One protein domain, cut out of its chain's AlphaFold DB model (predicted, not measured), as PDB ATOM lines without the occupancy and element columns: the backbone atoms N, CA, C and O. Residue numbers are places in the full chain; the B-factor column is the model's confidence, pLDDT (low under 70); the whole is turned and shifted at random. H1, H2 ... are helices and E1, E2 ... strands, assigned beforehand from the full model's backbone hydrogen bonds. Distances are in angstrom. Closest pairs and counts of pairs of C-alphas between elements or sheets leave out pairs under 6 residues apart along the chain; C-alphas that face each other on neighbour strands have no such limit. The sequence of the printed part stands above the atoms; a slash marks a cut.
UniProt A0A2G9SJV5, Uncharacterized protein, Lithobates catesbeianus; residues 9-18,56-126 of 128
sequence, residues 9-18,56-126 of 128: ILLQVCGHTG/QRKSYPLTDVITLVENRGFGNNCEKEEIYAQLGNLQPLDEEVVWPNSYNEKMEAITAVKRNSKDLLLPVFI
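AT A GLANCE: This is residues 9 to 18 and 56 to 126 of the 128 residues of an uncharacterized protein of Lithobates catesbeianus (UniProt A0A2G9SJV5). A strongly twisted four-stranded sheet makes one side of this domain, and two short helices, H1 and H2, lie side by side off it, H1 grazing the sheet with its residues 83 to 87 and H2 clear of it. The printed part has 81 residues, with two named helices and four named strands that follow each other along the chain as E1, E2, E3, H1, H2, E4; the mixed sheet runs E2, E3, E1, E4. The class is mixed, helices and strands, with 40 residues, under half, in named elements. The whole is compact, with a radius of gyration of the C-alphas of 12.6 A and spans of 38 by 30 by 18 A.

IN THESE COORDINATES: Find C-alpha 9 at (59.010, -34.762, 31.480), where E1, residues 9 to 14, begins. Beside it are E3, residues 66 to 70, and E4, residues 119 to 125, which is 18.5 A long and ends at (57.226, -49.017, 25.160). E2 is residues 58 to 61. H1 is residues 80 to 87; H2, residues 103 to 112, is 14.3 A long from (42.033, -38.313, 6.927).

HOW THE PARTS SIT: Look first at E1 and E4, parallel at 28 degrees, with N 10 and O 120 2.8 A apart. E3 and E1 are parallel at 23 degrees, with N 11 and O 67 at 2.9 A. E2 and E3 form an antiparallel hairpin, with N 60 and O 68 at 2.8 A. The sheet is only just strongly twisted, its C-alphas up to 4.3 A off the best plane. E3, H1 and H2, and E4 make a split strand-helix-strand unit, two strands running the same way with helices between them in the chain and E1 between them in the sheet; its crossover is right-handed. H1 is on the sheet but only grazes it; the closest C-alphas of H1 and E4 are those of Leu 87 and Pro 123, 6.8 A apart. H2 is not on the sheet. H1 and H2 are close but not clearly touching, at Ala 85 and Ile 110, whose C-alphas are 7.1 A apart, and run the same way at a shallow tilt of 16 degrees. In both, every O i to N i+4 pair is within hydrogen-bond range.

THE WHOLE: The C-alphas farthest apart, Asp 64 and Ser 102, are 38.2 A apart. Residues 19 to 55 are cut out, and C-alphas 18 and 56 are 16.0 A apart across the cut. The link from H1 to H2, residues 88 to 102, is long. Mean pLDDT of the printed part is 83.0; look for values under 70 at residue 56, residues 76 to 79 and residues 97 to 101.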
ATOM      1  N   ILE A   9      58.758 -33.542  32.242       94.38
ATOM      2  CA  ILE A   9      59.010 -34.762  31.480       94.38
ATOM      3  C   ILE A   9      57.695 -35.528  31.368       94.38
ATOM      4  O   ILE A   9      57.087 -35.875  32.380       94.38
ATOM      5  N   LEU A  10      57.280 -35.822  30.138       94.62
ATOM      6  CA  LEU A  10      56.145 -36.690  29.858       94.62
ATOM      7  C   LEU A  10      56.661 -38.072  29.458       94.62
ATOM      8  O   LEU A  10      57.167 -38.261  28.350       94.62
ATOM      9  N   LEU A  11      56.514 -39.038  30.362       95.56
ATOM     10  CA  LEU A  11      56.795 -40.446  30.104       95.56
ATOM     11  C   LEU A  11      55.600 -41.058  29.366       95.56
ATOM     12  O   LEU A  11      54.590 -41.409  29.970       95.56
ATOM     13  N   GLN A  12      55.708 -41.145  28.046       94.50
ATOM     14  CA  GLN A  12      54.659 -41.604  27.139       94.50
ATOM     15  C   GLN A  12      54.612 -43.140  27.126       94.50
ATOM     16  O   GLN A  12      55.377 -43.773  26.401       94.50
ATOM     17  N   VAL A  13      53.732 -43.744  27.928       93.88
ATOM     18  CA  VAL A  13      53.581 -45.202  28.042       93.88
ATOM     19  C   VAL A  13      52.785 -45.727  26.848       93.88
ATOM     20  O   VAL A  13      51.574 -45.540  26.753       93.88
ATOM     21  N   CYS A  14      53.481 -46.396  25.934       91.00
ATOM     22  CA  CYS A  14      52.980 -46.884  24.651       91.00
ATOM     23  C   CYS A  14      53.016 -48.417  24.578       91.00
ATOM     24  O   CYS A  14      53.787 -49.070  25.278       91.00
ATOM     25  N   GLY A  15      52.209 -49.012  23.700       89.06
ATOM     26  CA  GLY A  15      52.162 -50.466  23.507       89.06
ATOM     27  C   GLY A  15      50.778 -50.957  23.096       89.06
ATOM     28  O   GLY A  15      49.792 -50.228  23.203       89.06
ATOM     29  N   HIS A  16      50.683 -52.207  22.650       86.00
ATOM     30  CA  HIS A  16      49.409 -52.776  22.209       86.00
ATOM     31  C   HIS A  16      48.383 -52.858  23.346       86.00
ATOM     32  O   HIS A  16      48.702 -52.803  24.543       86.00
ATOM     33  N   THR A  17      47.110 -52.935  22.974       84.88
ATOM     34  CA  THR A  17      46.031 -53.228  23.926       84.88
ATOM     35  C   THR A  17      46.296 -54.573  24.608       84.88
ATOM     36  O   THR A  17      46.714 -55.523  23.960       84.88
ATOM     37  N   GLY A  18      46.118 -54.637  25.931       83.62
ATOM     38  CA  GLY A  18      46.404 -55.844  26.721       83.62
ATOM     39  C   GLY A  18      47.873 -56.052  27.124       83.62
ATOM     40  O   GLY A  18      48.158 -56.948  27.910       83.62
ATOM     41  N   GLN A  56      40.720 -41.687  25.690       69.62
ATOM     42  CA  GLN A  56      41.406 -40.605  26.386       69.62
ATOM     43  C   GLN A  56      42.855 -40.999  26.641       69.62
ATOM     44  O   GLN A  56      43.120 -42.125  27.066       69.62
ATOM     45  N   ARG A  57      43.780 -40.066  26.402       83.81
ATOM     46  CA  ARG A  57      45.156 -40.147  26.906       83.81
ATOM     47  C   ARG A  57      45.142 -39.594  28.321       83.81
ATOM     48  O   ARG A  57      44.847 -38.415  28.488       83.81
ATOM     49  N   LYS A  58      45.419 -40.426  29.323       88.06
ATOM     50  CA  LYS A  58      45.371 -40.002  30.728       88.06
ATOM     51  C   LYS A  58      46.754 -39.678  31.258       88.06
ATOM     52  O   LYS A  58      47.710 -40.390  30.957       88.06
ATOM     53  N   SER A  59      46.854 -38.621  32.049       90.88
ATOM     54  CA  SER A  59      48.083 -38.209  32.703       90.88
ATOM     55  C   SER A  59      48.046 -38.503  34.204       90.88
ATOM     56  O   SER A  59      47.031 -38.358  34.883       90.88
ATOM     57  N   TYR A  60      49.183 -38.960  34.723       90.69
ATOM     58  CA  TYR A  60      49.376 -39.315  36.122       90.69
ATOM     59  C   TYR A  60      50.653 -38.636  36.619       90.69
ATOM     60  O   TYR A  60      51.757 -39.056  36.249       90.69
ATOM     61  N   PRO A  61      50.543 -37.562  37.420       91.44
ATOM     62  CA  PRO A  61      51.700 -36.938  38.047       91.44
ATOM     63  C   PRO A  61      52.426 -37.953  38.936       91.44
ATOM     64  O   PRO A  61      51.826 -38.533  39.838       91.44
ATOM     65  N   LEU A  62      53.711 -38.171  38.660       89.06
ATOM     66  CA  LEU A  62      54.574 -39.075  39.422       89.06
ATOM     67  C   LEU A  62      55.447 -38.295  40.411       89.06
ATOM     68  O   LEU A  62      55.674 -38.736  41.534       89.06
ATOM     69  N   THR A  63      55.932 -37.129  39.980       89.38
ATOM     70  CA  THR A  63      56.635 -36.120  40.785       89.38
ATOM     71  C   THR A  63      56.239 -34.727  40.288       89.38
ATOM     72  O   THR A  63      55.513 -34.609  39.299       89.38
ATOM     73  N   ASP A  64      56.777 -33.668  40.896       89.19
ATOM     74  CA  ASP A  64      56.554 -32.280  40.455       89.19
ATOM     75  C   ASP A  64      56.993 -32.010  39.004       89.19
ATOM     76  O   ASP A  64      56.554 -31.041  38.388       89.19
ATOM     77  N   VAL A  65      57.870 -32.855  38.448       92.69
ATOM     78  CA  VAL A  65      58.435 -32.675  37.101       92.69
ATOM     79  C   VAL A  65      58.229 -33.872  36.177       92.69
ATOM     80  O   VAL A  65      58.487 -33.744  34.985       92.69
ATOM     81  N   ILE A  66      57.780 -35.025  36.682       93.31
ATOM     82  CA  ILE A  66      57.546 -36.234  35.880       93.31
ATOM     83  C   ILE A  66      56.057 -36.548  35.865       93.31
ATOM     84  O   ILE A  66      55.429 -36.727  36.906       93.31
ATOM     85  N   THR A  67      55.504 -36.694  34.667       94.19
ATOM     86  CA  THR A  67      54.126 -37.125  34.449       94.19
ATOM     87  C   THR A  67      54.127 -38.367  33.566       94.19
ATOM     88  O   THR A  67      54.699 -38.360  32.475       94.19
ATOM     89  N   LEU A  68      53.497 -39.444  34.032       94.12
ATOM     90  CA  LEU A  68      53.207 -40.613  33.207       94.12
ATOM     91  C   LEU A  68      52.018 -40.283  32.308       94.12
ATOM     92  O   LEU A  68      51.042 -39.702  32.770       94.12
ATOM     93  N   VAL A  69      52.089 -40.660  31.038       92.69
ATOM     94  CA  VAL A  69      50.981 -40.518  30.095       92.69
ATOM     95  C   VAL A  69      50.614 -41.896  29.584       92.69
ATOM     96  O   VAL A  69      51.399 -42.537  28.887       92.69
ATOM     97  N   GLU A  70      49.420 -42.351  29.934       90.75
ATOM     98  CA  GLU A  70      48.842 -43.569  29.397       90.75
ATOM     99  C   GLU A  70      48.306 -43.298  27.994       90.75
ATOM    100  O   GLU A  70      47.268 -42.655  27.817       90.75
ATOM    101  N   ASN A  71      49.024 -43.783  26.982       88.62
ATOM    102  CA  ASN A  71      48.554 -43.720  25.607       88.62
ATOM    103  C   ASN A  71      47.598 -44.874  25.302       88.62
ATOM    104  O   ASN A  71      47.685 -45.975  25.863       88.62
ATOM    105  N   ARG A  72      46.700 -44.627  24.350       83.69
ATOM    106  CA  ARG A  72      45.777 -45.630  23.831       83.69
ATOM    107  C   ARG A  72      46.562 -46.817  23.285       83.69
ATOM    108  O   ARG A  72      47.595 -46.672  22.629       83.69
ATOM    109  N   GLY A  73      46.063 -48.012  23.589       82.75
ATOM    110  CA  GLY A  73      46.678 -49.240  23.115       82.75
ATOM    111  C   GLY A  73      46.577 -49.387  21.602       82.75
ATOM    112  O   GLY A  73      45.508 -49.183  21.031       82.75
ATOM    113  N   PHE A  74      47.671 -49.800  20.963       82.44
ATOM    114  CA  PHE A  74      47.649 -50.138  19.542       82.44
ATOM    115  C   PHE A  74      46.761 -51.377  19.333       82.44
ATOM    116  O   PHE A  74      46.937 -52.398  20.002       82.44
ATOM    117  N   GLY A  75      45.757 -51.261  18.463       72.94
ATOM    118  CA  GLY A  75      44.946 -52.378  17.977       72.94
ATOM    119  C   GLY A  75      45.359 -52.806  16.566       72.94
ATOM    120  O   GLY A  75      46.169 -52.143  15.927       72.94
ATOM    121  N   ASN A  76      44.746 -53.873  16.049       63.75
ATOM    122  CA  ASN A  76      45.063 -54.415  14.717       63.75
ATOM    123  C   ASN A  76      44.795 -53.431  13.562       63.75
ATOM    124  O   ASN A  76      45.436 -53.525  12.523       63.75
ATOM    125  N   ASN A  77      43.882 -52.477  13.766       62.78
ATOM    126  CA  ASN A  77      43.552 -51.418  12.807       62.78
ATOM    127  C   ASN A  77      44.102 -50.050  13.248       62.78
ATOM    128  O   ASN A  77      43.568 -49.023  12.844       62.78
ATOM    129  N   CYS A  78      45.099 -50.016  14.141       62.38
ATOM    130  CA  CYS A  78      45.696 -48.751  14.562       62.38
ATOM    131  C   CYS A  78      46.417 -48.125  13.368       62.38
ATOM    132  O   CYS A  78      47.362 -48.694  12.817       62.38
ATOM    133  N   GLU A  79      45.930 -46.963  12.955       68.62
ATOM    134  CA  GLU A  79      46.521 -46.196  11.871       68.62
ATOM    135  C   GLU A  79      47.871 -45.633  12.335       68.62
ATOM    136  O   GLU A  79      48.012 -45.158  13.465       68.62
ATOM    137  N   LYS A  80      48.900 -45.696  11.483       77.94
ATOM    138  CA  LYS A  80      50.262 -45.242  11.830       77.94
ATOM    139  C   LYS A  80      50.257 -43.788  12.308       77.94
ATOM    140  O   LYS A  80      51.019 -43.412  13.195       77.94
ATOM    141  N   GLU A  81      49.367 -42.994  11.739       75.81
ATOM    142  CA  GLU A  81      49.079 -41.599  12.036       75.81
ATOM    143  C   GLU A  81      48.695 -41.398  13.510       75.81
ATOM    144  O   GLU A  81      49.162 -40.451  14.141       75.81
ATOM    145  N   GLU A  82      47.921 -42.317  14.093       78.06
ATOM    146  CA  GLU A  82      47.539 -42.297  15.510       78.06
ATOM    147  C   GLU A  82      48.761 -42.512  16.409       78.06
ATOM    148  O   GLU A  82      48.951 -41.812  17.406       78.06
ATOM    149  N   ILE A  83      49.641 -43.439  16.027       81.75
ATOM    150  CA  ILE A  83      50.895 -43.688  16.746       81.75
ATOM    151  C   ILE A  83      51.778 -42.437  16.700       81.75
ATOM    152  O   ILE A  83      52.261 -41.987  17.741       81.75
ATOM    153  N   TYR A  84      51.948 -41.831  15.522       85.38
ATOM    154  CA  TYR A  84      52.728 -40.601  15.372       85.38
ATOM    155  C   TYR A  84      52.140 -39.433  16.166       85.38
ATOM    156  O   TYR A  84      52.889 -38.703  16.819       85.38
ATOM    157  N   ALA A  85      50.817 -39.269  16.158       85.75
ATOM    158  CA  ALA A  85      50.154 -38.206  16.899       85.75
ATOM    159  C   ALA A  85      50.349 -38.364  18.417       85.75
ATOM    160  O   ALA A  85      50.655 -37.383  19.097       85.75
ATOM    161  N   GLN A  86      50.254 -39.588  18.946       86.94
ATOM    162  CA  GLN A  86      50.510 -39.859  20.364       86.94
ATOM    163  C   GLN A  86      51.980 -39.625  20.741       86.94
ATOM    164  O   GLN A  86      52.257 -38.928  21.718       86.94
ATOM    165  N   LEU A  87      52.929 -40.130  19.942       88.06
ATOM    166  CA  LEU A  87      54.368 -39.951  20.187       88.06
ATOM    167  C   LEU A  87      54.803 -38.481  20.119       88.06
ATOM    168  O   LEU A  87      55.671 -38.056  20.878       88.06
ATOM    169  N   GLY A  88      54.190 -37.700  19.227       88.25
ATOM    170  CA  GLY A  88      54.452 -36.271  19.080       88.25
ATOM    171  C   GLY A  88      53.709 -35.380  20.078       88.25
ATOM    172  O   GLY A  88      53.832 -34.160  19.983       88.25
ATOM    173  N   ASN A  89      52.922 -35.957  20.994       88.31
ATOM    174  CA  ASN A  89      52.013 -35.231  21.881       88.31
ATOM    175  C   ASN A  89      51.096 -34.244  21.124       88.31
ATOM    176  O   ASN A  89      50.863 -33.122  21.566       88.31
ATOM    177  N   LEU A  90      50.606 -34.667  19.956       86.44
ATOM    178  CA  LEU A  90      49.727 -33.904  19.058       86.44
ATOM    179  C   LEU A  90      48.250 -34.238  19.282       86.44
ATOM    180  O   LEU A  90      47.427 -34.089  18.387       86.44
ATOM    181  N   GLN A  91      47.942 -34.754  20.464       80.00
ATOM    182  CA  GLN A  91      46.599 -35.072  20.913       80.00
ATOM    183  C   GLN A  91      46.405 -34.442  22.291       80.00
ATOM    184  O   GLN A  91      47.372 -34.396  23.063       80.00
ATOM    185  N   PRO A  92      45.191 -33.990  22.629       79.25
ATOM    186  CA  PRO A  92      44.878 -33.544  23.977       79.25
ATOM    187  C   PRO A  92      45.245 -34.595  25.038       79.25
ATOM    188  O   PRO A  92      45.223 -35.805  24.784       79.25
ATOM    189  N   LEU A  93      45.632 -34.119  26.220       83.75
ATOM    190  CA  LEU A  93      45.822 -34.929  27.423       83.75
ATOM    191  C   LEU A  93      44.623 -34.692  28.336       83.75
ATOM    192  O   LEU A  93      44.183 -33.556  28.459       83.75
ATOM    193  N   ASP A  94      44.129 -35.748  28.978       83.75
ATOM    194  CA  ASP A  94      43.021 -35.714  29.943       83.75
ATOM    195  C   ASP A  94      41.675 -35.228  29.374       83.75
ATOM    196  O   ASP A  94      40.748 -34.911  30.116       83.75
ATOM    197  N   GLU A  95      41.537 -35.244  28.047       78.56
ATOM    198  CA  GLU A  95      40.326 -34.874  27.313       78.56
ATOM    199  C   GLU A  95      39.864 -36.037  26.424       78.56
ATOM    200  O   GLU A  95      40.676 -36.850  25.965       78.56
ATOM    201  N   GLU A  96      38.549 -36.140  26.183       70.31
ATOM    202  CA  GLU A  96      37.998 -37.120  25.237       70.31
ATOM    203  C   GLU A  96      38.454 -36.798  23.818       70.31
ATOM    204  O   GLU A  96      38.154 -35.738  23.273       70.31
ATOM    205  N   VAL A  97      39.171 -37.740  23.209       63.81
ATOM    206  CA  VAL A  97      39.576 -37.638  21.813       63.81
ATOM    207  C   VAL A  97      38.493 -38.301  20.971       63.81
ATOM    208  O   VAL A  97      38.371 -39.528  20.925       63.81
ATOM    209  N   VAL A  98      37.690 -37.474  20.301       66.12
ATOM    210  CA  VAL A  98      36.788 -37.937  19.244       66.12
ATOM    211  C   VAL A  98      37.628 -38.162  17.999       66.12
ATOM    212  O   VAL A  98      38.165 -37.219  17.423       66.12
ATOM    213  N   TRP A  99      37.765 -39.423  17.598       63.91
ATOM    214  CA  TRP A  99      38.540 -39.779  16.417       63.91
ATOM    215  C   TRP A  99      37.759 -39.421  15.155       63.91
ATOM    216  O   TRP A  99      36.660 -39.945  14.963       63.91
ATOM    217  N   PRO A 100      38.306 -38.554  14.291       65.38
ATOM    218  CA  PRO A 100      37.624 -38.196  13.064       65.38
ATOM    219  C   PRO A 100      37.567 -39.371  12.088       65.38
ATOM    220  O   PRO A 100      38.475 -40.205  12.045       65.38
ATOM    221  N   ASN A 101      36.503 -39.434  11.289       66.81
ATOM    222  CA  ASN A 101      36.254 -40.568  10.393       66.81
ATOM    223  C   ASN A 101      36.994 -40.432   9.055       66.81
ATOM    224  O   ASN A 101      37.064 -41.395   8.293       66.81
ATOM    225  N   SER A 102      37.560 -39.255   8.764       75.50
ATOM    226  CA  SER A 102      38.317 -38.996   7.540       75.50
ATOM    227  C   SER A 102      39.746 -38.526   7.821       75.50
ATOM    228  O   SER A 102      40.046 -37.929   8.855       75.50
ATOM    229  N   TYR A 103      40.643 -38.774   6.866       74.69
ATOM    230  CA  TYR A 103      42.033 -38.313   6.927       74.69
ATOM    231  C   TYR A 103      42.140 -36.785   7.080       74.69
ATOM    232  O   TYR A 103      42.946 -36.298   7.867       74.69
ATOM    233  N   ASN A 104      41.305 -36.025   6.361       79.88
ATOM    234  CA  ASN A 104      41.348 -34.561   6.392       79.88
ATOM    235  C   ASN A 104      40.994 -34.013   7.774       79.88
ATOM    236  O   ASN A 104      41.728 -33.181   8.300       79.88
ATOM    237  N   GLU A 105      39.932 -34.530   8.392       78.69
ATOM    238  CA  GLU A 105      39.544 -34.125   9.744       78.69
ATOM    239  C   GLU A 105      40.613 -34.519  10.781       78.69
ATOM    240  O   GLU A 105      40.887 -33.757  11.709       78.69
ATOM    241  N   LYS A 106      41.278 -35.678  10.613       75.06
ATOM    242  CA  LYS A 106      42.423 -36.078  11.458       75.06
ATOM    243  C   LYS A 106      43.567 -35.075  11.360       75.06
ATOM    244  O   LYS A 106      44.113 -34.669  12.384       75.06
ATOM    245  N   MET A 107      43.929 -34.666  10.146       78.94
ATOM    246  CA  MET A 107      45.004 -33.696   9.935       78.94
ATOM    247  C   MET A 107      44.633 -32.313  10.470       78.94
ATOM    248  O   MET A 107      45.467 -31.674  11.108       78.94
ATOM    249  N   GLU A 108      43.388 -31.876  10.288       81.94
ATOM    250  CA  GLU A 108      42.890 -30.619  10.847       81.94
ATOM    251  C   GLU A 108      43.006 -30.615  12.378       81.94
ATOM    252  O   GLU A 108      43.666 -29.736  12.938       81.94
ATOM    253  N   ALA A 109      42.507 -31.661  13.047       76.81
ATOM    254  CA  ALA A 109      42.634 -31.823  14.494       76.81
ATOM    255  C   ALA A 109      44.101 -31.810  14.964       76.81
ATOM    256  O   ALA A 109      44.442 -31.084  15.895       76.81
ATOM    257  N   ILE A 110      44.990 -32.554  14.292       77.06
ATOM    258  CA  ILE A 110      46.427 -32.602  14.621       77.06
ATOM    259  C   ILE A 110      47.085 -31.224  14.467       77.06
ATOM    260  O   ILE A 110      47.906 -30.832  15.299       77.06
ATOM    261  N   THR A 111      46.753 -30.483  13.407       79.25
ATOM    262  CA  THR A 111      47.330 -29.151  13.151       79.25
ATOM    263  C   THR A 111      46.799 -28.074  14.093       79.25
ATOM    264  O   THR A 111      47.526 -27.123  14.386       79.25
ATOM    265  N   ALA A 112      45.582 -28.237  14.618       79.50
ATOM    266  CA  ALA A 112      44.999 -27.335  15.605       79.50
ATOM    267  C   ALA A 112      45.653 -27.458  16.995       79.50
ATOM    268  O   ALA A 112      45.583 -26.522  17.796       79.50
ATOM    269  N   VAL A 113      46.319 -28.582  17.300       78.00
ATOM    270  CA  VAL A 113      46.971 -28.778  18.601       78.00
ATOM    271  C   VAL A 113      48.152 -27.822  18.770       78.00
ATOM    272  O   VAL A 113      49.192 -27.922  18.111       78.00
ATOM    273  N   LYS A 114      48.024 -26.913  19.740       76.25
ATOM    274  CA  LYS A 114      49.108 -26.019  20.146       76.25
ATOM    275  C   LYS A 114      50.219 -26.825  20.820       76.25
ATOM    276  O   LYS A 114      50.104 -27.226  21.976       76.25
ATOM    277  N   ARG A 115      51.326 -27.030  20.105       73.25
ATOM    278  CA  ARG A 115      52.496 -27.741  20.638       73.25
ATOM    279  C   ARG A 115      53.082 -27.007  21.842       73.25
ATOM    280  O   ARG A 115      53.483 -25.847  21.737       73.25
ATOM    281  N   ASN A 116      53.205 -27.712  22.964       80.06
ATOM    282  CA  ASN A 116      53.975 -27.235  24.102       80.06
ATOM    283  C   ASN A 116      55.453 -27.617  23.927       80.06
ATOM    284  O   ASN A 116      55.840 -28.762  24.139       80.06
ATOM    285  N   SER A 117      56.291 -26.649  23.556       80.44
ATOM    286  CA  SER A 117      57.735 -26.854  23.371       80.44
ATOM    287  C   SER A 117      58.527 -26.970  24.679       80.44
ATOM    288  O   SER A 117      59.741 -27.164  24.644       80.44
ATOM    289  N   LYS A 118      57.860 -26.840  25.833       89.56
ATOM    290  CA  LYS A 118      58.465 -26.946  27.168       89.56
ATOM    291  C   LYS A 118      58.349 -28.340  27.780       89.56
ATOM    292  O   LYS A 118      58.904 -28.560  28.855       89.56
ATOM    293  N   ASP A 119      57.693 -29.271  27.099       91.44
ATOM    294  CA  ASP A 119      57.581 -30.659  27.540       91.44
ATOM    295  C   ASP A 119      58.678 -31.506  26.888       91.44
ATOM    296  O   ASP A 119      58.834 -31.507  25.666       91.44
ATOM    297  N   LEU A 120      59.433 -32.243  27.704       93.00
ATOM    298  CA  LEU A 120      60.323 -33.287  27.206       93.00
ATOM    299  C   LEU A 120      59.520 -34.581  27.060       93.00
ATOM    300  O   LEU A 120      59.050 -35.134  28.052       93.00
ATOM    301  N   LEU A 121      59.364 -35.065  25.830       93.38
ATOM    302  CA  LEU A 121      58.631 -36.295  25.537       93.38
ATOM    303  C   LEU A 121      59.593 -37.485  25.552       93.38
ATOM    304  O   LEU A 121      60.547 -37.510  24.774       93.38
ATOM    305  N   LEU A 122      59.333 -38.479  26.403       94.88
ATOM    306  CA  LEU A 122      60.104 -39.722  26.440       94.88
ATOM    307  C   LEU A 122      59.170 -40.926  26.248       94.88
ATOM    308  O   LEU A 122      58.387 -41.230  27.148       94.88
ATOM    309  N   PRO A 123      59.226 -41.621  25.101       94.19
ATOM    310  CA  PRO A 123      58.430 -42.819  24.889       94.19
ATOM    311  C   PRO A 123      58.964 -44.002  25.696       94.19
ATOM    312  O   PRO A 123      60.153 -44.315  25.663       94.19
ATOM    313  N   VAL A 124      58.055 -44.686  26.388       94.56
ATOM    314  CA  VAL A 124      58.295 -45.933  27.116       94.56
ATOM    315  C   VAL A 124      57.393 -46.992  26.504       94.56
ATOM    316  O   VAL A 124      56.173 -46.928  26.629       94.56
ATOM    317  N   PHE A 125      57.985 -47.959  25.814       92.19
ATOM    318  CA  PHE A 125      57.226 -49.017  25.160       92.19
ATOM    319  C   PHE A 125      57.128 -50.250  26.051       92.19
ATOM    320  O   PHE A 125      58.140 -50.801  26.485       92.19
ATOM    321  N   ILE A 126      55.898 -50.699  26.281       91.12
ATOM    322  CA  ILE A 126      55.608 -51.940  26.985       91.12
ATOM    323  C   ILE A 126      55.419 -53.049  25.949       91.12
ATOM    324  O   ILE A 126      54.436 -53.082  25.196       91.12
TER     325      ILE A 126